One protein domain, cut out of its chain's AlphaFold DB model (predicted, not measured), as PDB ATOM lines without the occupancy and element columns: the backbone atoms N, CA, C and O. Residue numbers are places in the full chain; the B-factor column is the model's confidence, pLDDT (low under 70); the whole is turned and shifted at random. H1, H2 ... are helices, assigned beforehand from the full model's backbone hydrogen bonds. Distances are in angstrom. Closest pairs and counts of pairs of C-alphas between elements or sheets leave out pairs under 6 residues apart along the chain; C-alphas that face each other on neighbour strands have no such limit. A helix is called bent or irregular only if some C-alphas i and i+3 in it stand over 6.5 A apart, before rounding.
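This is residues 55 to 220 of the 508 residues of the protein "RNA polymerase sigma factor domain protein" of Acaryochloris marina (strain MBIC 11017) (UniProt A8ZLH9). Two lobes of helices joined end to end: a larger one of H1 to H5, built on the hairpin of H4 and H5, and a smaller one in which H7 and H8 pack on H6. H5 and H6 meet near their ends at a corner between the lobes, while H2 crosses the far end of the larger lobe. The printed part has 166 residues, with eight named helices, H1 to H8 in order along the chain, and no named strand: the class is all helix. It is loose, with a radius of gyration of the C-alphas of 18.9 A, and elongated, with spans of 54 by 31 by 27 A.

H1 covers residues 55 to 67 and begins at C-alpha 55, (245.608, 148.496, 170.940). H2 covers residues 77 to 88. H3, residues 92 to 110, is 23.7 A long and irregular: C-alphas 101 and 104 are 7.2 A apart, and it has a kink of 54 degrees near residue 102. H4, residues 119 to 136, measures 25.8 A. H5, residues 145 to 165, measures 29.7 A and begins at (240.501, 148.256, 186.967). H6, residues 169 to 189, measures 29.8 A. H7 covers residues 195 to 202, and H8 covers residues 206 to 218, ending at C-alpha 218, (226.752, 159.399, 154.817).

H5 is the hub, touching H1, H3, H4 and H6. H4 and H5 form a helical hairpin, running opposite ways at a steep tilt of 43 degrees; their closest C-alphas, of Ala 133 and Phe 149, are 5.5 A apart. H1 touches H5 with residues 58 to 62 alone, closest at the C-alphas of Ile 62 and Ile 146, 7.1 A. H3 touches H4 at a steep tilt of 53 degrees, with the C-alphas of Ile 106 and Gly 126 closest at 5.9 A. H3 and H5 only just touch, with 3 pairs of C-alphas within 8 A, the closest those of Ser 110 and Ile 157 at 7.3 A. H2 touches H4 about perpendicular, at 89 degrees, with the C-alphas of Arg 88 and Lys 135 closest at 5.3 A. H2 also touches H3, closest at the C-alphas of Leu 83 and Ala 94, 5.3 A. H5 and H6 touch about perpendicular, at 81 degrees, with the C-alphas of Cys 162 and Arg 169 closest at 6.0 A. H6 touches H8 at 75 degrees, about perpendicular, closest at the C-alphas of Val 175 and Ala 212, 5.0 A. H7 touches H6, closest at the C-alphas of Ala 181 and Ser 202, 5.7 A. Helix packing is mostly crossed, with 0 of 10 touching pairs at a shallow tilt. Every O i to N i+4 pair is within hydrogen-bond range in H1, H2, H6 and H7; the counts are 13 of 15 in H3, 13 of 14 in H4, 16 of 17 in H5 and 8 of 9 in H8.

The two C-alphas farthest apart, of Val 89 and Arg 191, are 56.9 A apart. The printed part has no cut and no long link; residues 67 to 72, of which 67 belongs to H1, stand free. The mean pLDDT of the printed part is 86.0, with values under 70 at residues 55 to 58, 66 to 73, 115 to 116 and 216 to 220.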
ATOM      1  N   ASN A  55     245.116 148.807 169.600       56.03
ATOM      2  CA  ASN A  55     245.608 148.496 170.940       56.03
ATOM      3  C   ASN A  55     246.773 149.387 171.414       56.03
ATOM      4  O   ASN A  55     246.776 149.772 172.578       56.03
ATOM      5  N   SER A  56     247.727 149.792 170.565       60.38
ATOM      6  CA  SER A  56     248.886 150.588 171.036       60.38
ATOM      7  C   SER A  56     248.501 151.972 171.554       60.38
ATOM      8  O   SER A  56     248.990 152.397 172.598       60.38
ATOM      9  N   ARG A  57     247.572 152.665 170.887       66.88
ATOM     10  CA  ARG A  57     247.113 153.989 171.337       66.88
ATOM     11  C   ARG A  57     246.240 153.915 172.585       66.88
ATOM     12  O   ARG A  57     246.146 154.896 173.318       66.88
ATOM     13  N   LEU A  58     245.522 152.811 172.791       68.62
ATOM     14  CA  LEU A  58     244.807 152.574 174.047       68.62
ATOM     15  C   LEU A  58     245.798 152.326 175.183       68.62
ATOM     16  O   LEU A  58     245.655 152.933 176.236       68.62
ATOM     17  N   MET A  59     246.834 151.524 174.936       71.81
ATOM     18  CA  MET A  59     247.908 151.294 175.903       71.81
ATOM     19  C   MET A  59     248.671 152.578 176.246       71.81
ATOM     20  O   MET A  59     248.955 152.799 177.416       71.81
ATOM     21  N   ASP A  60     248.916 153.468 175.279       79.06
ATOM     22  CA  ASP A  60     249.486 154.801 175.542       79.06
ATOM     23  C   ASP A  60     248.548 155.652 176.419       79.06
ATOM     24  O   ASP A  60     248.974 156.275 177.383       79.06
ATOM     25  N   MET A  61     247.236 155.620 176.166       76.50
ATOM     26  CA  MET A  61     246.253 156.359 176.972       76.50
ATOM     27  C   MET A  61     246.148 155.832 178.406       76.50
ATOM     28  O   MET A  61     246.075 156.621 179.345       76.50
ATOM     29  N   ILE A  62     246.164 154.507 178.573       77.06
ATOM     30  CA  ILE A  62     246.236 153.859 179.886       77.06
ATOM     31  C   ILE A  62     247.543 154.268 180.568       77.06
ATOM     32  O   ILE A  62     247.511 154.701 181.714       77.06
ATOM     33  N   GLY A  63     248.666 154.214 179.846       74.75
ATOM     34  CA  GLY A  63     249.979 154.649 180.313       74.75
ATOM     35  C   GLY A  63     249.944 156.074 180.857       74.75
ATOM     36  O   GLY A  63     250.237 156.277 182.030       74.75
ATOM     37  N   ARG A  64     249.476 157.041 180.063       76.69
ATOM     38  CA  ARG A  64     249.344 158.450 180.469       76.69
ATOM     39  C   ARG A  64     248.437 158.626 181.679       76.69
ATOM     40  O   ARG A  64     248.835 159.284 182.633       76.69
ATOM     41  N   PHE A  65     247.272 157.980 181.691       73.56
ATOM     42  CA  PHE A  65     246.380 158.045 182.846       73.56
ATOM     43  C   PHE A  65     247.050 157.484 184.108       73.56
ATOM     44  O   PHE A  65     246.928 158.064 185.180       73.56
ATOM     45  N   THR A  66     247.809 156.392 183.994       67.75
ATOM     46  CA  THR A  66     248.522 155.793 185.136       67.75
ATOM     47  C   THR A  66     249.784 156.553 185.563       67.75
ATOM     48  O   THR A  66     250.163 156.452 186.727       67.75
ATOM     49  N   GLN A  67     250.421 157.301 184.654       65.62
ATOM     50  CA  GLN A  67     251.672 158.040 184.879       65.62
ATOM     51  C   GLN A  67     251.465 159.503 185.282       65.62
ATOM     52  O   GLN A  67     252.374 160.098 185.857       65.62
ATOM     53  N   GLU A  68     250.300 160.090 184.995       59.94
ATOM     54  CA  GLU A  68     249.949 161.424 185.485       59.94
ATOM     55  C   GLU A  68     250.155 161.496 187.010       59.94
ATOM     56  O   GLU A  68     249.714 160.585 187.730       59.94
ATOM     57  N   PRO A  69     250.838 162.544 187.514       52.66
ATOM     58  CA  PRO A  69     251.168 162.653 188.927       52.66
ATOM     59  C   PRO A  69     249.888 162.533 189.751       52.66
ATOM     60  O   PRO A  69     248.863 163.129 189.413       52.66
ATOM     61  N   LYS A  70     249.936 161.719 190.811       51.75
ATOM     62  CA  LYS A  70     248.825 161.563 191.750       51.75
ATOM     63  C   LYS A  70     248.499 162.943 192.320       51.75
ATOM     64  O   LYS A  70     249.207 163.417 193.199       51.75
ATOM     65  N   SER A  71     247.451 163.593 191.819       55.31
ATOM     66  CA  SER A  71     246.783 164.620 192.605       55.31
ATOM     67  C   SER A  71     246.258 163.945 193.872       55.31
ATOM     68  O   SER A  71     245.859 162.776 193.819       55.31
ATOM     69  N   ASP A  72     246.215 164.666 194.993       55.47
ATOM     70  CA  ASP A  72     245.731 164.160 196.292       55.47
ATOM     71  C   ASP A  72     244.301 163.570 196.243       55.47
ATOM     72  O   ASP A  72     243.825 162.972 197.204       55.47
ATOM     73  N   SER A  73     243.607 163.713 195.110       62.16
ATOM     74  CA  SER A  73     242.263 163.218 194.841       62.16
ATOM     75  C   SER A  73     242.173 161.818 194.215       62.16
ATOM     76  O   SER A  73     241.059 161.322 194.106       62.16
ATOM     77  N   ARG A  74     243.264 161.189 193.744       71.12
ATOM     78  CA  ARG A  74     243.163 159.879 193.061       71.12
ATOM     79  C   ARG A  74     242.988 158.727 194.051       71.12
ATOM     80  O   ARG A  74     243.775 158.583 194.984       71.12
ATOM     81  N   LEU A  75     242.015 157.853 193.780       81.69
ATOM     82  CA  LEU A  75     241.779 156.643 194.571       81.69
ATOM     83  C   LEU A  75     243.014 155.735 194.623       81.69
ATOM     84  O   LEU A  75     243.689 155.484 193.618       81.69
ATOM     85  N   THR A  76     243.277 155.191 195.808       85.81
ATOM     86  CA  THR A  76     244.207 154.068 195.967       85.81
ATOM     87  C   THR A  76     243.584 152.774 195.438       85.81
ATOM     88  O   THR A  76     242.374 152.688 195.241       85.81
ATOM     89  N   PHE A  77     244.412 151.754 195.197       85.19
ATOM     90  CA  PHE A  77     243.937 150.463 194.690       85.19
ATOM     91  C   PHE A  77     242.906 149.819 195.631       85.19
ATOM     92  O   PHE A  77     241.864 149.360 195.175       85.19
ATOM     93  N   ASP A  78     243.137 149.882 196.942       87.12
ATOM     94  CA  ASP A  78     242.217 149.311 197.933       87.12
ATOM     95  C   ASP A  78     240.888 150.082 197.996       87.12
ATOM     96  O   ASP A  78     239.817 149.482 198.076       87.12
ATOM     97  N   GLN A  79     240.933 151.416 197.891       90.00
ATOM     98  CA  GLN A  79     239.727 152.252 197.825       90.00
ATOM     99  C   GLN A  79     238.917 151.993 196.550       90.00
ATOM    100  O   GLN A  79     237.687 152.024 196.568       90.00
ATOM    101  N   GLU A  80     239.602 151.746 195.437       90.81
ATOM    102  CA  GLU A  80     238.976 151.389 194.171       90.81
ATOM    103  C   GLU A  80     238.234 150.049 194.270       90.81
ATOM    104  O   GLU A  80     237.079 149.963 193.851       90.81
ATOM    105  N   LEU A  81     238.848 149.036 194.889       91.38
ATOM    106  CA  LEU A  81     238.207 147.741 195.128       91.38
ATOM    107  C   LEU A  81     236.978 147.861 196.037       91.38
ATOM    108  O   LEU A  81     235.919 147.334 195.696       91.38
ATOM    109  N   ASP A  82     237.077 148.607 197.141       93.25
ATOM    110  CA  ASP A  82     235.948 148.847 198.052       93.25
ATOM    111  C   ASP A  82     234.768 149.529 197.329       93.25
ATOM    112  O   ASP A  82     233.607 149.128 197.464       93.25
ATOM    113  N   LEU A  83     235.049 150.520 196.473       93.00
ATOM    114  CA  LEU A  83     234.017 151.144 195.644       93.00
ATOM    115  C   LEU A  83     233.408 150.160 194.641       93.00
ATOM    116  O   LEU A  83     232.185 150.115 194.523       93.00
ATOM    117  N   ILE A  84     234.215 149.354 193.948       93.44
ATOM    118  CA  ILE A  84     233.720 148.367 192.977       93.44
ATOM    119  C   ILE A  84     232.827 147.325 193.661       93.44
ATOM    120  O   ILE A  84     231.745 147.023 193.152       93.44
ATOM    121  N   GLN A  85     233.212 146.824 194.838       93.06
ATOM    122  CA  GLN A  85     232.385 145.899 195.617       93.06
ATOM    123  C   GLN A  85     231.042 146.534 195.997       93.06
ATOM    124  O   GLN A  85     229.988 145.930 195.792       93.06
ATOM    125  N   LYS A  86     231.047 147.794 196.449       94.06
ATOM    126  CA  LYS A  86     229.813 148.549 196.728       94.06
ATOM    127  C   LYS A  86     228.949 148.746 195.478       94.06
ATOM    128  O   LYS A  86     227.723 148.698 195.581       94.06
ATOM    129  N   VAL A  87     229.551 148.939 194.301       93.38
ATOM    130  CA  VAL A  87     228.823 149.028 193.022       93.38
ATOM    131  C   VAL A  87     228.187 147.687 192.646       93.38
ATOM    132  O   VAL A  87     227.034 147.685 192.218       93.38
ATOM    133  N   ARG A  88     228.859 146.547 192.872       92.62
ATOM    134  CA  ARG A  88     228.270 145.211 192.633       92.62
ATOM    135  C   ARG A  88     227.021 144.963 193.481       92.62
ATOM    136  O   ARG A  88     226.069 144.368 192.989       92.62
ATOM    137  N   VAL A  89     227.004 145.466 194.717       93.31
ATOM    138  CA  VAL A  89     225.838 145.408 195.623       93.31
ATOM    139  C   VAL A  89     224.755 146.444 195.247       93.31
ATOM    140  O   VAL A  89     223.667 146.449 195.812       93.31
ATOM    141  N   GLY A  90     225.011 147.306 194.256       92.12
ATOM    142  CA  GLY A  90     224.040 148.263 193.723       92.12
ATOM    143  C   GLY A  90     224.047 149.633 194.404       92.12
ATOM    144  O   GLY A  90     223.050 150.347 194.339       92.12
ATOM    145  N   ASN A  91     225.140 150.037 195.061       94.88
ATOM    146  CA  ASN A  91     225.218 151.340 195.727       94.88
ATOM    147  C   ASN A  91     225.413 152.501 194.717       94.88
ATOM    148  O   ASN A  91     226.502 152.655 194.150       94.88
ATOM    149  N   PRO A  92     224.427 153.407 194.550       92.06
ATOM    150  CA  PRO A  92     224.498 154.479 193.554       92.06
ATOM    151  C   PRO A  92     225.441 155.628 193.949       92.06
ATOM    152  O   PRO A  92     225.793 156.460 193.110       92.06
ATOM    153  N   ARG A  93     225.832 155.744 195.228       94.19
ATOM    154  CA  ARG A  93     226.835 156.736 195.661       94.19
ATOM    155  C   ARG A  93     228.241 156.276 195.284       94.19
ATOM    156  O   ARG A  93     228.998 157.079 194.747       94.19
ATOM    157  N   ALA A  94     228.540 154.992 195.486       94.50
ATOM    158  CA  ALA A  94     229.819 154.401 195.094       94.50
ATOM    159  C   ALA A  94     230.035 154.485 193.574       94.50
ATOM    160  O   ALA A  94     231.099 154.902 193.127       94.50
ATOM    161  N   LEU A  95     228.990 154.203 192.788       93.56
ATOM    162  CA  LEU A  95     229.028 154.312 191.326       93.56
ATOM    163  C   LEU A  95     229.330 155.741 190.860       93.56
ATOM    164  O   LEU A  95     230.194 155.943 190.014       93.56
ATOM    165  N   ARG A  96     228.672 156.753 191.444       94.12
ATOM    166  CA  ARG A  96     228.934 158.162 191.104       94.12
ATOM    167  C   ARG A  96     230.359 158.588 191.435       94.12
ATOM    168  O   ARG A  96     230.953 159.348 190.675       94.12
ATOM    169  N   GLN A  97     230.895 158.111 192.555       92.81
ATOM    170  CA  GLN A  97     232.270 158.392 192.947       92.81
ATOM    171  C   GLN A  97     233.255 157.743 191.969       92.81
ATOM    172  O   GLN A  97     234.128 158.432 191.456       92.81
ATOM    173  N   LEU A  98     233.037 156.474 191.611       93.12
ATOM    174  CA  LEU A  98     233.848 155.766 190.620       93.12
ATOM    175  C   LEU A  98     233.803 156.447 189.238       93.12
ATOM    176  O   LEU A  98     234.839 156.642 188.606       93.12
ATOM    177  N   ILE A  99     232.622 156.883 188.788       93.88
ATOM    178  CA  ILE A  99     232.468 157.637 187.534       93.88
ATOM    179  C   ILE A  99     233.244 158.955 187.582       93.88
ATOM    180  O   ILE A  99     233.905 159.303 186.604       93.88
ATOM    181  N   LYS A 100     233.193 159.690 188.700       91.75
ATOM    182  CA  LYS A 100     233.879 160.982 188.844       91.75
ATOM    183  C   LYS A 100     235.390 160.851 188.638       91.75
ATOM    184  O   LYS A 100     235.969 161.691 187.955       91.75
ATOM    185  N   GLU A 101     235.990 159.789 189.165       90.44
ATOM    186  CA  GLU A 101     237.423 159.504 189.015       90.44
ATOM    187  C   GLU A 101     237.801 159.182 187.565       90.44
ATOM    188  O   GLU A 101     238.792 159.688 187.035       90.44
ATOM    189  N   TYR A 102     236.976 158.385 186.884       91.38
ATOM    190  CA  TYR A 102     237.237 157.948 185.511       91.38
ATOM    191  C   TYR A 102     236.749 158.913 184.428       91.38
ATOM    192  O   TYR A 102     237.074 158.737 183.252       91.38
ATOM    193  N   LYS A 103     236.029 159.977 184.795       89.88
ATOM    194  CA  LYS A 103     235.460 160.940 183.844       89.88
ATOM    195  C   LYS A 103     236.510 161.575 182.933       89.88
ATOM    196  O   LYS A 103     236.275 161.697 181.735       89.88
ATOM    197  N   GLY A 104     237.682 161.932 183.466       88.00
ATOM    198  CA  GLY A 104     238.778 162.494 182.662       88.00
ATOM    199  C   GLY A 104     239.278 161.533 181.576       88.00
ATOM    200  O   GLY A 104     239.501 161.938 180.431       88.00
ATOM    201  N   PHE A 105     239.364 160.240 181.902       89.56
ATOM    202  CA  PHE A 105     239.724 159.186 180.952       89.56
ATOM    203  C   PHE A 105     238.637 158.966 179.894       89.56
ATOM    204  O   PHE A 105     238.932 158.822 178.711       89.56
ATOM    205  N   ILE A 106     237.363 158.991 180.295       91.69
ATOM    206  CA  ILE A 106     236.227 158.865 179.371       91.69
ATOM    207  C   ILE A 106     236.215 160.026 178.371       91.69
ATOM    208  O   ILE A 106     236.075 159.812 177.167       91.69
ATOM    209  N   VAL A 107     236.410 161.257 178.850       89.62
ATOM    210  CA  VAL A 107     236.440 162.449 177.993       89.62
ATOM    211  C   VAL A 107     237.588 162.358 176.987       89.62
ATOM    212  O   VAL A 107     237.358 162.555 175.794       89.62
ATOM    213  N   THR A 108     238.795 161.999 177.419       88.31
ATOM    214  CA  THR A 108     239.945 161.823 176.510       88.31
ATOM    215  C   THR A 108     239.749 160.669 175.521       88.31
ATOM    216  O   THR A 108     240.118 160.799 174.355       88.31
ATOM    217  N   ALA A 109     239.099 159.574 175.926       87.31
ATOM    218  CA  ALA A 109     238.728 158.492 175.015       87.31
ATOM    219  C   ALA A 109     237.717 158.949 173.945       87.31
ATOM    220  O   ALA A 109     237.857 158.594 172.774       87.31
ATOM    221  N   SER A 110     236.731 159.767 174.334       87.00
ATOM    222  CA  SER A 110     235.686 160.277 173.432       87.00
ATOM    223  C   SER A 110     236.211 161.261 172.380       87.00
ATOM    224  O   SER A 110     235.677 161.312 171.279       87.00
ATOM    225  N   GLN A 111     237.302 161.986 172.667       84.88
ATOM    226  CA  GLN A 111     237.899 162.974 171.750       84.88
ATOM    227  C   GLN A 111     238.416 162.380 170.432       84.88
ATOM    228  O   GLN A 111     238.697 163.126 169.498       84.88
ATOM    229  N   ARG A 112     238.581 161.056 170.361       79.75
ATOM    230  CA  ARG A 112     239.073 160.356 169.166       79.75
ATOM    231  C   ARG A 112     238.017 160.188 168.080       79.75
ATOM    232  O   ARG A 112     238.383 159.902 166.947       79.75
ATOM    233  N   TYR A 113     236.745 160.279 168.445       79.88
ATOM    234  CA  TYR A 113     235.635 160.083 167.524       79.88
ATOM    235  C   TYR A 113     235.265 161.411 166.857       79.88
ATOM    236  O   TYR A 113     235.538 162.485 167.398       79.88
ATOM    237  N   ASP A 114     234.683 161.321 165.659       70.94
ATOM    238  CA  ASP A 114     234.382 162.485 164.827       70.94
ATOM    239  C   ASP A 114     233.503 163.508 165.552       70.94
ATOM    240  O   ASP A 114     232.597 163.171 166.314       70.94
ATOM    241  N   ARG A 115     233.753 164.792 165.269       65.94
ATOM    242  CA  ARG A 115     233.024 165.923 165.868       65.94
ATOM    243  C   ARG A 115     231.570 166.047 165.396       65.94
ATOM    244  O   ARG A 115     230.871 166.913 165.908       65.94
ATOM    245  N   SER A 116     231.143 165.249 164.417       67.19
ATOM    246  CA  SER A 116     229.777 165.267 163.877       67.19
ATOM    247  C   SER A 116     228.740 164.685 164.839       67.19
ATOM    248  O   SER A 116     227.557 164.965 164.690       67.19
ATOM    249  N   ILE A 117     229.176 163.900 165.826       76.12
ATOM    250  CA  ILE A 117     228.318 163.258 166.824       76.12
ATOM    251  C   ILE A 117     228.363 164.035 168.137       76.12
ATOM    252  O   ILE A 117     229.400 164.606 168.498       76.12
ATOM    253  N   ASP A 118     227.251 164.033 168.881       84.25
ATOM    254  CA  ASP A 118     227.217 164.683 170.181       84.25
ATOM    255  C   ASP A 118     228.187 163.998 171.155       84.25
ATOM    256  O   ASP A 118     228.029 162.864 171.618       84.25
ATOM    257  N   ARG A 119     229.236 164.738 171.504       84.50
ATOM    258  CA  ARG A 119     230.264 164.288 172.439       84.50
ATOM    259  C   ARG A 119     229.701 164.063 173.838       84.50
ATOM    260  O   ARG A 119     230.240 163.222 174.556       84.50
ATOM    261  N   GLN A 120     228.649 164.777 174.239       89.56
ATOM    262  CA  GLN A 120     228.004 164.536 175.529       89.56
ATOM    263  C   GLN A 120     227.353 163.152 175.540       89.56
ATOM    264  O   GLN A 120     227.582 162.393 176.483       89.56
ATOM    265  N   ALA A 121     226.677 162.763 174.456       89.94
ATOM    266  CA  ALA A 121     226.136 161.417 174.296       89.94
ATOM    267  C   ALA A 121     227.216 160.319 174.383       89.94
ATOM    268  O   ALA A 121     227.017 159.303 175.058       89.94
ATOM    269  N   LEU A 122     228.393 160.528 173.773       91.31
ATOM    270  CA  LEU A 122     229.521 159.593 173.902       91.31
ATOM    271  C   LEU A 122     230.024 159.497 175.349       91.31
ATOM    272  O   LEU A 122     230.247 158.392 175.847       91.31
ATOM    273  N   VAL A 123     230.162 160.627 176.048       92.12
ATOM    274  CA  VAL A 123     230.585 160.646 177.458       92.12
ATOM    275  C   VAL A 123     229.572 159.919 178.341       92.12
ATOM    276  O   VAL A 123     229.980 159.059 179.116       92.12
ATOM    277  N   CYS A 124     228.270 160.169 178.180       92.81
ATOM    278  CA  CYS A 124     227.222 159.468 178.927       92.81
ATOM    279  C   CYS A 124     227.255 157.949 178.690       92.81
ATOM    280  O   CYS A 124     227.107 157.173 179.635       92.81
ATOM    281  N   SER A 125     227.517 157.502 177.455       92.81
ATOM    282  CA  SER A 125     227.701 156.069 177.172       92.81
ATOM    283  C   SER A 125     228.943 155.488 177.860       92.81
ATOM    284  O   SER A 125     228.919 154.357 178.344       92.81
ATOM    285  N   GLY A 126     230.012 156.279 177.981       94.00
ATOM    286  CA  GLY A 126     231.207 155.900 178.728       94.00
ATOM    287  C   GLY A 126     230.975 155.839 180.240       94.00
ATOM    288  O   GLY A 126     231.505 154.947 180.896       94.00
ATOM    289  N   GLU A 127     230.147 156.725 180.796       93.31
ATOM    290  CA  GLU A 127     229.727 156.660 182.202       93.31
ATOM    291  C   GLU A 127     228.925 155.370 182.476       93.31
ATOM    292  O   GLU A 127     229.172 154.694 183.474       93.31
ATOM    293  N   ALA A 128     228.054 154.949 181.549       94.12
ATOM    294  CA  ALA A 128     227.365 153.655 181.629       94.12
ATOM    295  C   ALA A 128     228.329 152.454 181.515       94.12
ATOM    296  O   ALA A 128     228.131 151.427 182.169       94.12
ATOM    297  N   ALA A 129     229.411 152.585 180.740       95.62
ATOM    298  CA  ALA A 129     230.440 151.552 180.626       95.62
ATOM    299  C   ALA A 129     231.167 151.286 181.957       95.62
ATOM    300  O   ALA A 129     231.605 150.158 182.187       95.62
ATOM    301  N   VAL A 130     231.268 152.284 182.849       95.25
ATOM    302  CA  VAL A 130     231.861 152.116 184.190       95.25
ATOM    303  C   VAL A 130     231.050 151.123 185.018       95.25
ATOM    304  O   VAL A 130     231.633 150.235 185.634       95.25
ATOM    305  N   ASP A 131     229.719 151.221 184.996       94.50
ATOM    306  CA  ASP A 131     228.835 150.293 185.714       94.50
ATOM    307  C   ASP A 131     228.972 148.859 185.180       94.50
ATOM    308  O   ASP A 131     229.173 147.903 185.935       94.50
ATOM    309  N   ILE A 132     228.948 148.707 183.851       94.31
ATOM    310  CA  ILE A 132     229.110 147.406 183.184       94.31
ATOM    311  C   ILE A 132     230.475 146.790 183.524       94.31
ATOM    312  O   ILE A 132     230.568 145.586 183.785       94.31
ATOM    313  N   ALA A 133     231.532 147.606 183.531       95.62
ATOM    314  CA  ALA A 133     232.874 147.168 183.871       95.62
ATOM    315  C   ALA A 133     232.985 146.781 185.351       95.62
ATOM    316  O   ALA A 133     233.490 145.704 185.650       95.62
ATOM    317  N   ALA A 134     232.470 147.594 186.276       94.69
ATOM    318  CA  ALA A 134     232.526 147.329 187.714       94.69
ATOM    319  C   ALA A 134     231.822 146.014 188.094       94.69
ATOM    320  O   ALA A 134     232.335 145.239 188.901       94.69
ATOM    321  N   LYS A 135     230.687 145.709 187.450       93.44
ATOM    322  CA  LYS A 135     229.938 144.460 187.674       93.44
ATOM    323  C   LYS A 135     230.689 143.202 187.239       93.44
ATOM    324  O   LYS A 135     230.529 142.159 187.862       93.44
ATOM    325  N   LYS A 136     231.486 143.289 186.171       92.56
ATOM    326  CA  LYS A 136     232.189 142.143 185.562       92.56
ATOM    327  C   LYS A 136     233.680 142.077 185.896       92.56
ATOM    328  O   LYS A 136     234.352 141.138 185.480       92.56
ATOM    329  N   TYR A 137     234.207 143.084 186.584       93.75
ATOM    330  CA  TYR A 137     235.608 143.142 186.959       93.75
ATOM    331  C   TYR A 137     235.943 142.041 187.964       93.75
ATOM    332  O   TYR A 137     235.206 141.847 188.927       93.75
ATOM    333  N   ASP A 138     237.062 141.358 187.752       91.44
ATOM    334  CA  ASP A 138     237.564 140.295 188.615       91.44
ATOM    335  C   ASP A 138     238.853 140.761 189.300       91.44
ATOM    336  O   ASP A 138     239.859 141.037 188.643       91.44
ATOM    337  N   GLU A 139     238.802 140.862 190.626       89.00
ATOM    338  CA  GLU A 139     239.892 141.362 191.468       89.00
ATOM    339  C   GLU A 139     240.967 140.305 191.754       89.00
ATOM    340  O   GLU A 139     242.114 140.658 192.029       89.00
ATOM    341  N   SER A 140     240.650 139.014 191.588       89.38
ATOM    342  CA  SER A 140     241.597 137.909 191.802       89.38
ATOM    343  C   SER A 140     242.785 137.941 190.832       89.38
ATOM    344  O   SER A 140     243.858 137.419 191.128       89.38
ATOM    345  N   LYS A 141     242.617 138.603 189.680       84.94
ATOM    346  CA  LYS A 141     243.626 138.705 188.615       84.94
ATOM    347  C   LYS A 141     244.722 139.735 188.903       84.94
ATOM    348  O   LYS A 141     245.692 139.792 188.156       84.94
ATOM    349  N   GLY A 142     244.578 140.575 189.933       84.12
ATOM    350  CA  GLY A 142     245.616 141.527 190.360       84.12
ATOM    351  C   GLY A 142     245.967 142.639 189.356       84.12
ATOM    352  O   GLY A 142     246.960 143.342 189.533       84.12
ATOM    353  N   HIS A 143     245.183 142.818 188.290       87.62
ATOM    354  CA  HIS A 143     245.351 143.935 187.356       87.62
ATOM    355  C   HIS A 143     244.666 145.199 187.884       87.62
ATOM    356  O   HIS A 143     243.879 145.139 188.816       87.62
ATOM    357  N   ARG A 144     244.958 146.371 187.308       88.94
ATOM    358  CA  ARG A 144     244.218 147.602 187.637       88.94
ATOM    359  C   ARG A 144     242.866 147.595 186.928       88.94
ATOM    360  O   ARG A 144     242.773 147.160 185.779       88.94
ATOM    361  N   PHE A 145     241.838 148.158 187.560       90.88
ATOM    362  CA  PHE A 145     240.501 148.256 186.967       90.88
ATOM    363  C   PHE A 145     240.512 148.954 185.605       90.88
ATOM    364  O   PHE A 145     239.873 148.470 184.670       90.88
ATOM    365  N   ILE A 146     241.312 150.018 185.447       89.94
ATOM    366  CA  ILE A 146     241.451 150.735 184.172       89.94
ATOM    367  C   ILE A 146     241.814 149.822 182.992       89.94
ATOM    368  O   ILE A 146     241.348 150.044 181.875       89.94
ATOM    369  N   THR A 147     242.599 148.767 183.227       89.88
ATOM    370  CA  THR A 147     243.000 147.814 182.188       89.88
ATOM    371  C   THR A 147     241.774 147.125 181.595       89.88
ATOM    372  O   THR A 147     241.603 147.119 180.378       89.88
ATOM    373  N   TYR A 148     240.874 146.625 182.445       91.38
ATOM    374  CA  TYR A 148     239.626 146.004 182.003       91.38
ATOM    375  C   TYR A 148     238.613 147.039 181.497       91.38
ATOM    376  O   TYR A 148     238.013 146.869 180.434       91.38
ATOM    377  N   PHE A 149     238.461 148.144 182.226       93.19
ATOM    378  CA  PHE A 149     237.528 149.214 181.891       93.19
ATOM    379  C   PHE A 149     237.782 149.787 180.495       93.19
ATOM    380  O   PHE A 149     236.833 150.003 179.749       93.19
ATOM    381  N   SER A 150     239.042 149.964 180.096       91.56
ATOM    382  CA  SER A 150     239.398 150.497 178.777       91.56
ATOM    383  C   SER A 150     238.830 149.680 177.604       91.56
ATOM    384  O   SER A 150     238.426 150.253 176.587       91.56
ATOM    385  N   TRP A 151     238.737 148.353 177.753       90.25
ATOM    386  CA  TRP A 151     238.166 147.458 176.745       90.25
ATOM    387  C   TRP A 151     236.643 147.620 176.643       90.25
ATOM    388  O   TRP A 151     236.097 147.756 175.541       90.25
ATOM    389  N   VAL A 152     235.962 147.676 177.794       93.88
ATOM    390  CA  VAL A 152     234.506 147.899 177.861       93.88
ATOM    391  C   VAL A 152     234.164 149.286 177.315       93.88
ATOM    392  O   VAL A 152     233.269 149.422 176.483       93.88
ATOM    393  N   LEU A 153     234.936 150.303 177.710       93.75
ATOM    394  CA  LEU A 153     234.765 151.691 177.297       93.75
ATOM    395  C   LEU A 153     234.829 151.845 175.777       93.75
ATOM    396  O   LEU A 153     233.948 152.462 175.184       93.75
ATOM    397  N   ARG A 154     235.841 151.255 175.129       90.50
ATOM    398  CA  ARG A 154     235.965 151.299 173.664       90.50
ATOM    399  C   ARG A 154     234.734 150.703 172.983       90.50
ATOM    400  O   ARG A 154     234.247 151.268 172.008       90.50
ATOM    401  N   THR A 155     234.252 149.575 173.492       91.06
ATOM    402  CA  THR A 155     233.123 148.848 172.904       91.06
ATOM    403  C   THR A 155     231.823 149.641 173.030       91.06
ATOM    404  O   THR A 155     231.099 149.775 172.043       91.06
ATOM    405  N   GLU A 156     231.544 150.213 174.203       93.56
ATOM    406  CA  GLU A 156     230.328 151.001 174.433       93.56
ATOM    407  C   GLU A 156     230.345 152.335 173.674       93.56
ATOM    408  O   GLU A 156     229.366 152.650 172.995       93.56
ATOM    409  N   ILE A 157     231.467 153.069 173.672       91.31
ATOM    410  CA  ILE A 157     231.581 154.307 172.880       91.31
ATOM    411  C   ILE A 157     231.427 153.998 171.386       91.31
ATOM    412  O   ILE A 157     230.681 154.682 170.689       91.31
ATOM    413  N   GLN A 158     232.071 152.939 170.880       88.88
ATOM    414  CA  GLN A 158     231.936 152.548 169.474       88.88
ATOM    415  C   GLN A 158     230.500 152.137 169.133       88.88
ATOM    416  O   GLN A 158     229.995 152.484 168.067       88.88
ATOM    417  N   LYS A 159     229.818 151.415 170.028       90.25
ATOM    418  CA  LYS A 159     228.410 151.047 169.857       90.25
ATOM    419  C   LYS A 159     227.518 152.284 169.792       90.25
ATOM    420  O   LYS A 159     226.651 152.339 168.918       90.25
ATOM    421  N   ARG A 160     227.736 153.266 170.672       91.25
ATOM    422  CA  ARG A 160     226.994 154.529 170.658       91.25
ATOM    423  C   ARG A 160     227.255 155.311 169.372       91.25
ATOM    424  O   ARG A 160     226.292 155.670 168.708       91.25
ATOM    425  N   TYR A 161     228.521 155.455 168.976       87.38
ATOM    426  CA  TYR A 161     228.924 156.094 167.719       87.38
ATOM    427  C   TYR A 161     228.230 155.460 166.507       87.38
ATOM    428  O   TYR A 161     227.613 156.162 165.720       87.38
ATOM    429  N   CYS A 162     228.260 154.130 166.385       87.00
ATOM    430  CA  CYS A 162     227.627 153.415 165.269       87.00
ATOM    431  C   CYS A 162     226.106 153.627 165.230       87.00
ATOM    432  O   CYS A 162     225.532 153.798 164.159       87.00
ATOM    433  N   SER A 163     225.464 153.635 166.401       87.19
ATOM    434  CA  SER A 163     224.014 153.836 166.510       87.19
ATOM    435  C   SER A 163     223.609 155.256 166.117       87.19
ATOM    436  O   SER A 163     222.570 155.441 165.499       87.19
ATOM    437  N   GLU A 164     224.428 156.248 166.469       84.88
ATOM    438  CA  GLU A 164     224.172 157.658 166.166       84.88
ATOM    439  C   GLU A 164     224.529 158.011 164.717       84.88
ATOM    440  O   GLU A 164     223.803 158.755 164.071       84.88
ATOM    441  N   ALA A 165     225.583 157.400 164.173       80.25
ATOM    442  CA  ALA A 165     225.953 157.516 162.765       80.25
ATOM    443  C   ALA A 165     225.012 156.749 161.816       80.25
ATOM    444  O   ALA A 165     225.088 156.945 160.608       80.25
ATOM    445  N   GLY A 166     224.177 155.835 162.325       81.25
ATOM    446  CA  GLY A 166     223.339 154.961 161.495       81.25
ATOM    447  C   GLY A 166     224.128 153.911 160.700       81.25
ATOM    448  O   GLY A 166     223.676 153.453 159.655       81.25
ATOM    449  N   ILE A 167     225.318 153.522 161.171       83.75
ATOM    450  CA  ILE A 167     226.250 152.641 160.451       83.75
ATOM    451  C   ILE A 167     226.500 151.359 161.254       83.75
ATOM    452  O   ILE A 167     226.624 151.380 162.478       83.75
ATOM    453  N   SER A 168     226.629 150.215 160.574       85.31
ATOM    454  CA  SER A 168     227.005 148.948 161.223       85.31
ATOM    455  C   SER A 168     228.430 148.991 161.800       85.31
ATOM    456  O   SER A 168     229.341 149.594 161.230       85.31
ATOM    457  N   ARG A 169     228.674 148.267 162.903       85.69
ATOM    458  CA  ARG A 169     230.015 148.159 163.519       85.69
ATOM    459  C   ARG A 169     231.069 147.611 162.560       85.69
ATOM    460  O   ARG A 169     232.237 147.974 162.667       85.69
ATOM    461  N   GLU A 170     230.667 146.725 161.656       85.69
ATOM    462  CA  GLU A 170     231.557 146.171 160.638       85.69
ATOM    463  C   GLU A 170     232.013 147.247 159.656       85.69
ATOM    464  O   GLU A 170     233.210 147.427 159.452       85.69
ATOM    465  N   VAL A 171     231.071 148.044 159.157       85.38
ATOM    466  CA  VAL A 171     231.365 149.173 158.275       85.38
ATOM    467  C   VAL A 171     232.251 150.196 158.992       85.38
ATOM    468  O   VAL A 171     233.246 150.631 158.428       85.38
ATOM    469  N   SER A 172     231.987 150.504 160.268       84.56
ATOM    470  CA  SER A 172     232.847 151.382 161.084       84.56
ATOM    471  C   SER A 172     234.291 150.859 161.215       84.56
ATOM    472  O   SER A 172     235.249 151.640 161.148       84.56
ATOM    473  N   ARG A 173     234.475 149.538 161.360       85.69
ATOM    474  CA  ARG A 173     235.807 148.911 161.377       85.69
ATOM    475  C   ARG A 173     236.497 149.047 160.023       85.69
ATOM    476  O   ARG A 173     237.662 149.433 159.994       85.69
ATOM    477  N   ASN A 174     235.778 148.785 158.934       89.38
ATOM    478  CA  ASN A 174     236.313 148.883 157.577       89.38
ATOM    479  C   ASN A 174     236.716 150.327 157.250       89.38
ATOM    480  O   ASN A 174     237.814 150.548 156.758       89.38
ATOM    481  N   VAL A 175     235.900 151.319 157.625       87.31
ATOM    482  CA  VAL A 175     236.233 152.750 157.498       87.31
ATOM    483  C   VAL A 175     237.515 153.094 158.257       87.31
ATOM    484  O   VAL A 175     238.381 153.788 157.729       87.31
ATOM    485  N   SER A 176     237.668 152.590 159.485       85.56
ATOM    486  CA  SER A 176     238.879 152.826 160.283       85.56
ATOM    487  C   SER A 176     240.119 152.208 159.628       85.56
ATOM    488  O   SER A 176     241.141 152.880 159.519       85.56
ATOM    489  N   ALA A 177     240.019 150.963 159.148       88.38
ATOM    490  CA  ALA A 177     241.108 150.265 158.466       88.38
ATOM    491  C   ALA A 177     241.503 150.953 157.150       88.38
ATOM    492  O   ALA A 177     242.687 151.151 156.890       88.38
ATOM    493  N   VAL A 178     240.515 151.387 156.360       90.56
ATOM    494  CA  VAL A 178     240.720 152.157 155.126       90.56
ATOM    495  C   VAL A 178     241.415 153.485 155.417       90.56
ATOM    496  O   VAL A 178     242.377 153.820 154.735       90.56
ATOM    497  N   ASN A 179     240.995 154.224 156.450       88.19
ATOM    498  CA  ASN A 179     241.638 155.486 156.828       88.19
ATOM    499  C   ASN A 179     243.080 155.282 157.325       88.19
ATOM    500  O   ASN A 179     243.956 156.079 156.992       88.19
ATOM    501  N   GLU A 180     243.342 154.235 158.114       88.50
ATOM    502  CA  GLU A 180     244.695 153.902 158.581       88.50
ATOM    503  C   GLU A 180     245.610 153.499 157.415       88.50
ATOM    504  O   GLU A 180     246.730 154.005 157.319       88.50
ATOM    505  N   ALA A 181     245.122 152.657 156.496       92.06
ATOM    506  CA  ALA A 181     245.850 152.254 155.296       92.06
ATOM    507  C   ALA A 181     246.109 153.441 154.361       92.06
ATOM    508  O   ALA A 181     247.242 153.638 153.927       92.06
ATOM    509  N   ALA A 182     245.097 154.276 154.113       91.06
ATOM    510  CA  ALA A 182     245.238 155.475 153.297       91.06
ATOM    511  C   ALA A 182     246.276 156.430 153.899       91.06
ATOM    512  O   ALA A 182     247.202 156.825 153.206       91.06
ATOM    513  N   ALA A 183     246.199 156.733 155.200       90.06
ATOM    514  CA  ALA A 183     247.167 157.609 155.861       90.06
ATOM    515  C   ALA A 183     248.598 157.047 155.825       90.06
ATOM    516  O   ALA A 183     249.559 157.799 155.655       90.06
ATOM    517  N   PHE A 184     248.755 155.731 155.986       93.06
ATOM    518  CA  PHE A 184     250.053 155.075 155.866       93.06
ATOM    519  C   PHE A 184     250.621 155.204 154.446       93.06
ATOM    520  O   PHE A 184     251.764 155.635 154.286       93.06
ATOM    521  N   LEU A 185     249.817 154.897 153.426       93.81
ATOM    522  CA  LEU A 185     250.225 154.980 152.026       93.81
ATOM    523  C   LEU A 185     250.505 156.417 151.590       93.81
ATOM    524  O   LEU A 185     251.500 156.645 150.914       93.81
ATOM    525  N   THR A 186     249.715 157.399 152.029       94.06
ATOM    526  CA  THR A 186     249.980 158.815 151.737       94.06
ATOM    527  C   THR A 186     251.346 159.244 152.267       94.06
ATOM    528  O   THR A 186     252.096 159.920 151.567       94.06
ATOM    529  N   ASN A 187     251.709 158.811 153.480       93.81
ATOM    530  CA  ASN A 187     253.018 159.110 154.061       93.81
ATOM    531  C   ASN A 187     254.165 158.377 153.347       93.81
ATOM    532  O   ASN A 187     255.255 158.929 153.232       93.81
ATOM    533  N   ALA A 188     253.937 157.145 152.886       93.31
ATOM    534  CA  ALA A 188     254.952 156.345 152.204       93.31
ATOM    535  C   ALA A 188     255.174 156.776 150.742       93.31
ATOM    536  O   ALA A 188     256.307 156.795 150.271       93.31
ATOM    537  N   LEU A 189     254.099 157.118 150.030       92.19
ATOM    538  CA  LEU A 189     254.103 157.433 148.598       92.19
ATOM    539  C   LEU A 189     254.239 158.936 148.318       92.19
ATOM    540  O   LEU A 189     254.578 159.314 147.200       92.19
ATOM    541  N   GLY A 190     253.932 159.801 149.292       92.88
ATOM    542  CA  GLY A 190     253.921 161.257 149.111       92.88
ATOM    543  C   GLY A 190     252.819 161.769 148.171       92.88
ATOM    544  O   GLY A 190     252.854 162.926 147.761       92.88
ATOM    545  N   ARG A 191     251.848 160.918 147.820       91.25
ATOM    546  CA  ARG A 191     250.672 161.226 146.990       91.25
ATOM    547  C   ARG A 191     249.424 160.564 147.562       91.25
ATOM    548  O   ARG A 191     249.531 159.683 148.412       91.25
ATOM    549  N   GLU A 192     248.249 160.947 147.066       88.69
ATOM    550  CA  GLU A 192     247.017 160.227 147.394       88.69
ATOM    551  C   GLU A 192     247.062 158.787 146.828       88.69
ATOM    552  O   GLU A 192     247.449 158.592 145.664       88.69
ATOM    553  N   PRO A 193     246.739 157.767 147.646       93.50
ATOM    554  CA  PRO A 193     246.740 156.372 147.221       93.50
ATOM    555  C   PRO A 193     245.499 156.013 146.396       93.50
ATOM    556  O   PRO A 193     244.412 156.551 146.610       93.50
ATOM    557  N   SER A 194     245.655 155.062 145.474       94.12
ATOM    558  CA  SER A 194     244.541 154.492 144.707       94.12
ATOM    559  C   SER A 194     243.688 153.554 145.572       94.12
ATOM    560  O   SER A 194     244.163 152.984 146.553       94.12
ATOM    561  N   VAL A 195     242.426 153.337 145.184       93.19
ATOM    562  CA  VAL A 195     241.509 152.403 145.868       93.19
ATOM    563  C   VAL A 195     242.069 150.977 145.879       93.19
ATOM    564  O   VAL A 195     241.921 150.272 146.875       93.19
ATOM    565  N   GLU A 196     242.743 150.567 144.802       93.88
ATOM    566  CA  GLU A 196     243.392 149.253 144.690       93.88
ATOM    567  C   GLU A 196     244.568 149.120 145.670       93.88
ATOM    568  O   GLU A 196     244.640 148.146 146.413       93.88
ATOM    569  N   GLU A 197     245.414 150.150 145.773       91.88
ATOM    570  CA  GLU A 197     246.545 150.190 146.715       91.88
ATOM    571  C   GLU A 197     246.057 150.136 148.173       91.88
ATOM    572  O   GLU A 197     246.629 149.444 149.016       91.88
ATOM    573  N   ILE A 198     244.958 150.835 148.480       92.81
ATOM    574  CA  ILE A 198     244.319 150.785 149.801       92.81
ATOM    575  C   ILE A 198     243.774 149.382 150.086       92.81
ATOM    576  O   ILE A 198     243.904 148.899 151.213       92.81
ATOM    577  N   ALA A 199     243.147 148.732 149.103       94.19
ATOM    578  CA  ALA A 199     242.593 147.388 149.244       94.19
ATOM    579  C   ALA A 199     243.691 146.361 149.563       94.19
ATOM    580  O   ALA A 199     243.555 145.603 150.525       94.19
ATOM    581  N   GLU A 200     244.811 146.418 148.839       92.88
ATOM    582  CA  GLU A 200     245.990 145.582 149.092       92.88
ATOM    583  C   GLU A 200     246.571 145.827 150.488       92.88
ATOM    584  O   GLU A 200     246.779 144.885 151.252       92.88
ATOM    585  N   GLN A 201     246.758 147.091 150.875       92.19
ATOM    586  CA  GLN A 201     247.336 147.434 152.176       92.19
ATOM    587  C   GLN A 201     246.420 147.075 153.358       92.19
ATOM    588  O   GLN A 201     246.899 146.740 154.443       92.19
ATOM    589  N   SER A 202     245.100 147.177 153.179       89.12
ATOM    590  CA  SER A 202     244.110 146.896 154.229       89.12
ATOM    591  C   SER A 202     243.647 145.436 154.274       89.12
ATOM    592  O   SER A 202     242.936 145.073 155.211       89.12
ATOM    593  N   ASN A 203     244.071 144.593 153.323       91.69
ATOM    594  CA  ASN A 203     243.577 143.223 153.128       91.69
ATOM    595  C   ASN A 203     242.043 143.153 152.982       91.69
ATOM    596  O   ASN A 203     241.393 142.243 153.499       91.69
ATOM    597  N   LEU A 204     241.459 144.139 152.301       91.31
ATOM    598  CA  LEU A 204     240.025 144.235 152.031       91.31
ATOM    599  C   LEU A 204     239.766 144.128 150.527       91.31
ATOM    600  O   LEU A 204     240.635 144.409 149.709       91.31
ATOM    601  N   THR A 205     238.553 143.742 150.129       94.00
ATOM    602  CA  THR A 205     238.192 143.748 148.703       94.00
ATOM    603  C   THR A 205     237.929 145.174 148.229       94.00
ATOM    604  O   THR A 205     237.399 145.998 148.981       94.00
ATOM    605  N   VAL A 206     238.203 145.465 146.954       93.19
ATOM    606  CA  VAL A 206     237.954 146.791 146.352       93.19
ATOM    607  C   VAL A 206     236.510 147.259 146.584       93.19
ATOM    608  O   VAL A 206     236.282 148.410 146.947       93.19
ATOM    609  N   GLN A 207     235.529 146.356 146.475       91.81
ATOM    610  CA  GLN A 207     234.123 146.669 146.756       91.81
ATOM    611  C   GLN A 207     233.897 147.103 148.208       91.81
ATOM    612  O   GLN A 207     233.198 148.082 148.458       91.81
ATOM    613  N   THR A 208     234.501 146.413 149.180       89.75
ATOM    614  CA  THR A 208     234.370 146.796 150.594       89.75
ATOM    615  C   THR A 208     235.045 148.129 150.906       89.75
ATOM    616  O   THR A 208     234.512 148.892 151.710       89.75
ATOM    617  N   VAL A 209     236.154 148.452 150.231       91.38
ATOM    618  CA  VAL A 209     236.808 149.765 150.339       91.38
ATOM    619  C   VAL A 209     235.910 150.861 149.767       91.38
ATOM    620  O   VAL A 209     235.688 151.865 150.438       91.38
ATOM    621  N   LEU A 210     235.324 150.657 148.583       90.25
ATOM    622  CA  LEU A 210     234.374 151.606 147.992       90.25
ATOM    623  C   LEU A 210     233.157 151.826 148.896       90.25
ATOM    624  O   LEU A 210     232.791 152.969 149.161       90.25
ATOM    625  N   ASN A 211     232.581 150.753 149.437       87.12
ATOM    626  CA  ASN A 211     231.457 150.845 150.368       87.12
ATOM    627  C   ASN A 211     231.837 151.605 151.648       87.12
ATOM    628  O   ASN A 211     231.051 152.411 152.141       87.12
ATOM    629  N   ALA A 212     233.043 151.390 152.179       86.50
ATOM    630  CA  ALA A 212     233.540 152.130 153.337       86.50
ATOM    631  C   ALA A 212     233.739 153.625 153.021       86.50
ATOM    632  O   ALA A 212     233.351 154.480 153.817       86.50
ATOM    633  N   LEU A 213     234.283 153.957 151.846       85.50
ATOM    634  CA  LEU A 213     234.425 155.342 151.389       85.50
ATOM    635  C   LEU A 213     233.061 156.024 151.201       85.50
ATOM    636  O   LEU A 213     232.898 157.172 151.603       85.50
ATOM    637  N   MET A 214     232.061 155.314 150.672       82.88
ATOM    638  CA  MET A 214     230.688 155.825 150.582       82.88
ATOM    639  C   MET A 214     230.063 156.029 151.967       82.88
ATOM    640  O   MET A 214     229.479 157.078 152.223       82.88
ATOM    641  N   ALA A 215     230.224 155.070 152.883       76.38
ATOM    642  CA  ALA A 215     229.697 155.155 154.247       76.38
ATOM    643  C   ALA A 215     230.246 156.362 155.021       76.38
ATOM    644  O   ALA A 215     229.521 156.983 155.794       76.38
ATOM    645  N   LYS A 216     231.506 156.741 154.777       69.00
ATOM    646  CA  LYS A 216     232.089 157.970 155.329       69.00
ATOM    647  C   LYS A 216     231.284 159.209 154.918       69.00
ATOM    648  O   LYS A 216     231.018 160.060 155.763       69.00
ATOM    649  N   ASN A 217     230.837 159.283 153.666       63.69
ATOM    650  CA  ASN A 217     230.084 160.431 153.154       63.69
ATOM    651  C   ASN A 217     228.674 160.526 153.761       63.69
ATOM    652  O   ASN A 217     228.193 161.630 153.987       63.69
ATOM    653  N   PHE A 218     228.045 159.399 154.116       58.31
ATOM    654  CA  PHE A 218     226.752 159.399 154.817       58.31
ATOM    655  C   PHE A 218     226.811 160.064 156.202       58.31
ATOM    656  O   PHE A 218     225.812 160.616 156.655       58.31
ATOM    657  N   THR A 219     227.972 160.060 156.868       55.75
ATOM    658  CA  THR A 219     228.128 160.726 158.180       55.75
ATOM    659  C   THR A 219     228.221 162.250 158.093       55.75
ATOM    660  O   THR A 219     228.102 162.930 159.111       55.75
ATOM    661  N   GLN A 220     228.427 162.798 156.894       62.12
ATOM    662  CA  GLN A 220     228.439 164.232 156.629       62.12
ATOM    663  C   GLN A 220     227.121 164.620 155.961       62.12
ATOM    664  O   GLN A 220     227.075 164.943 154.777       62.12
TER     665      GLN A 220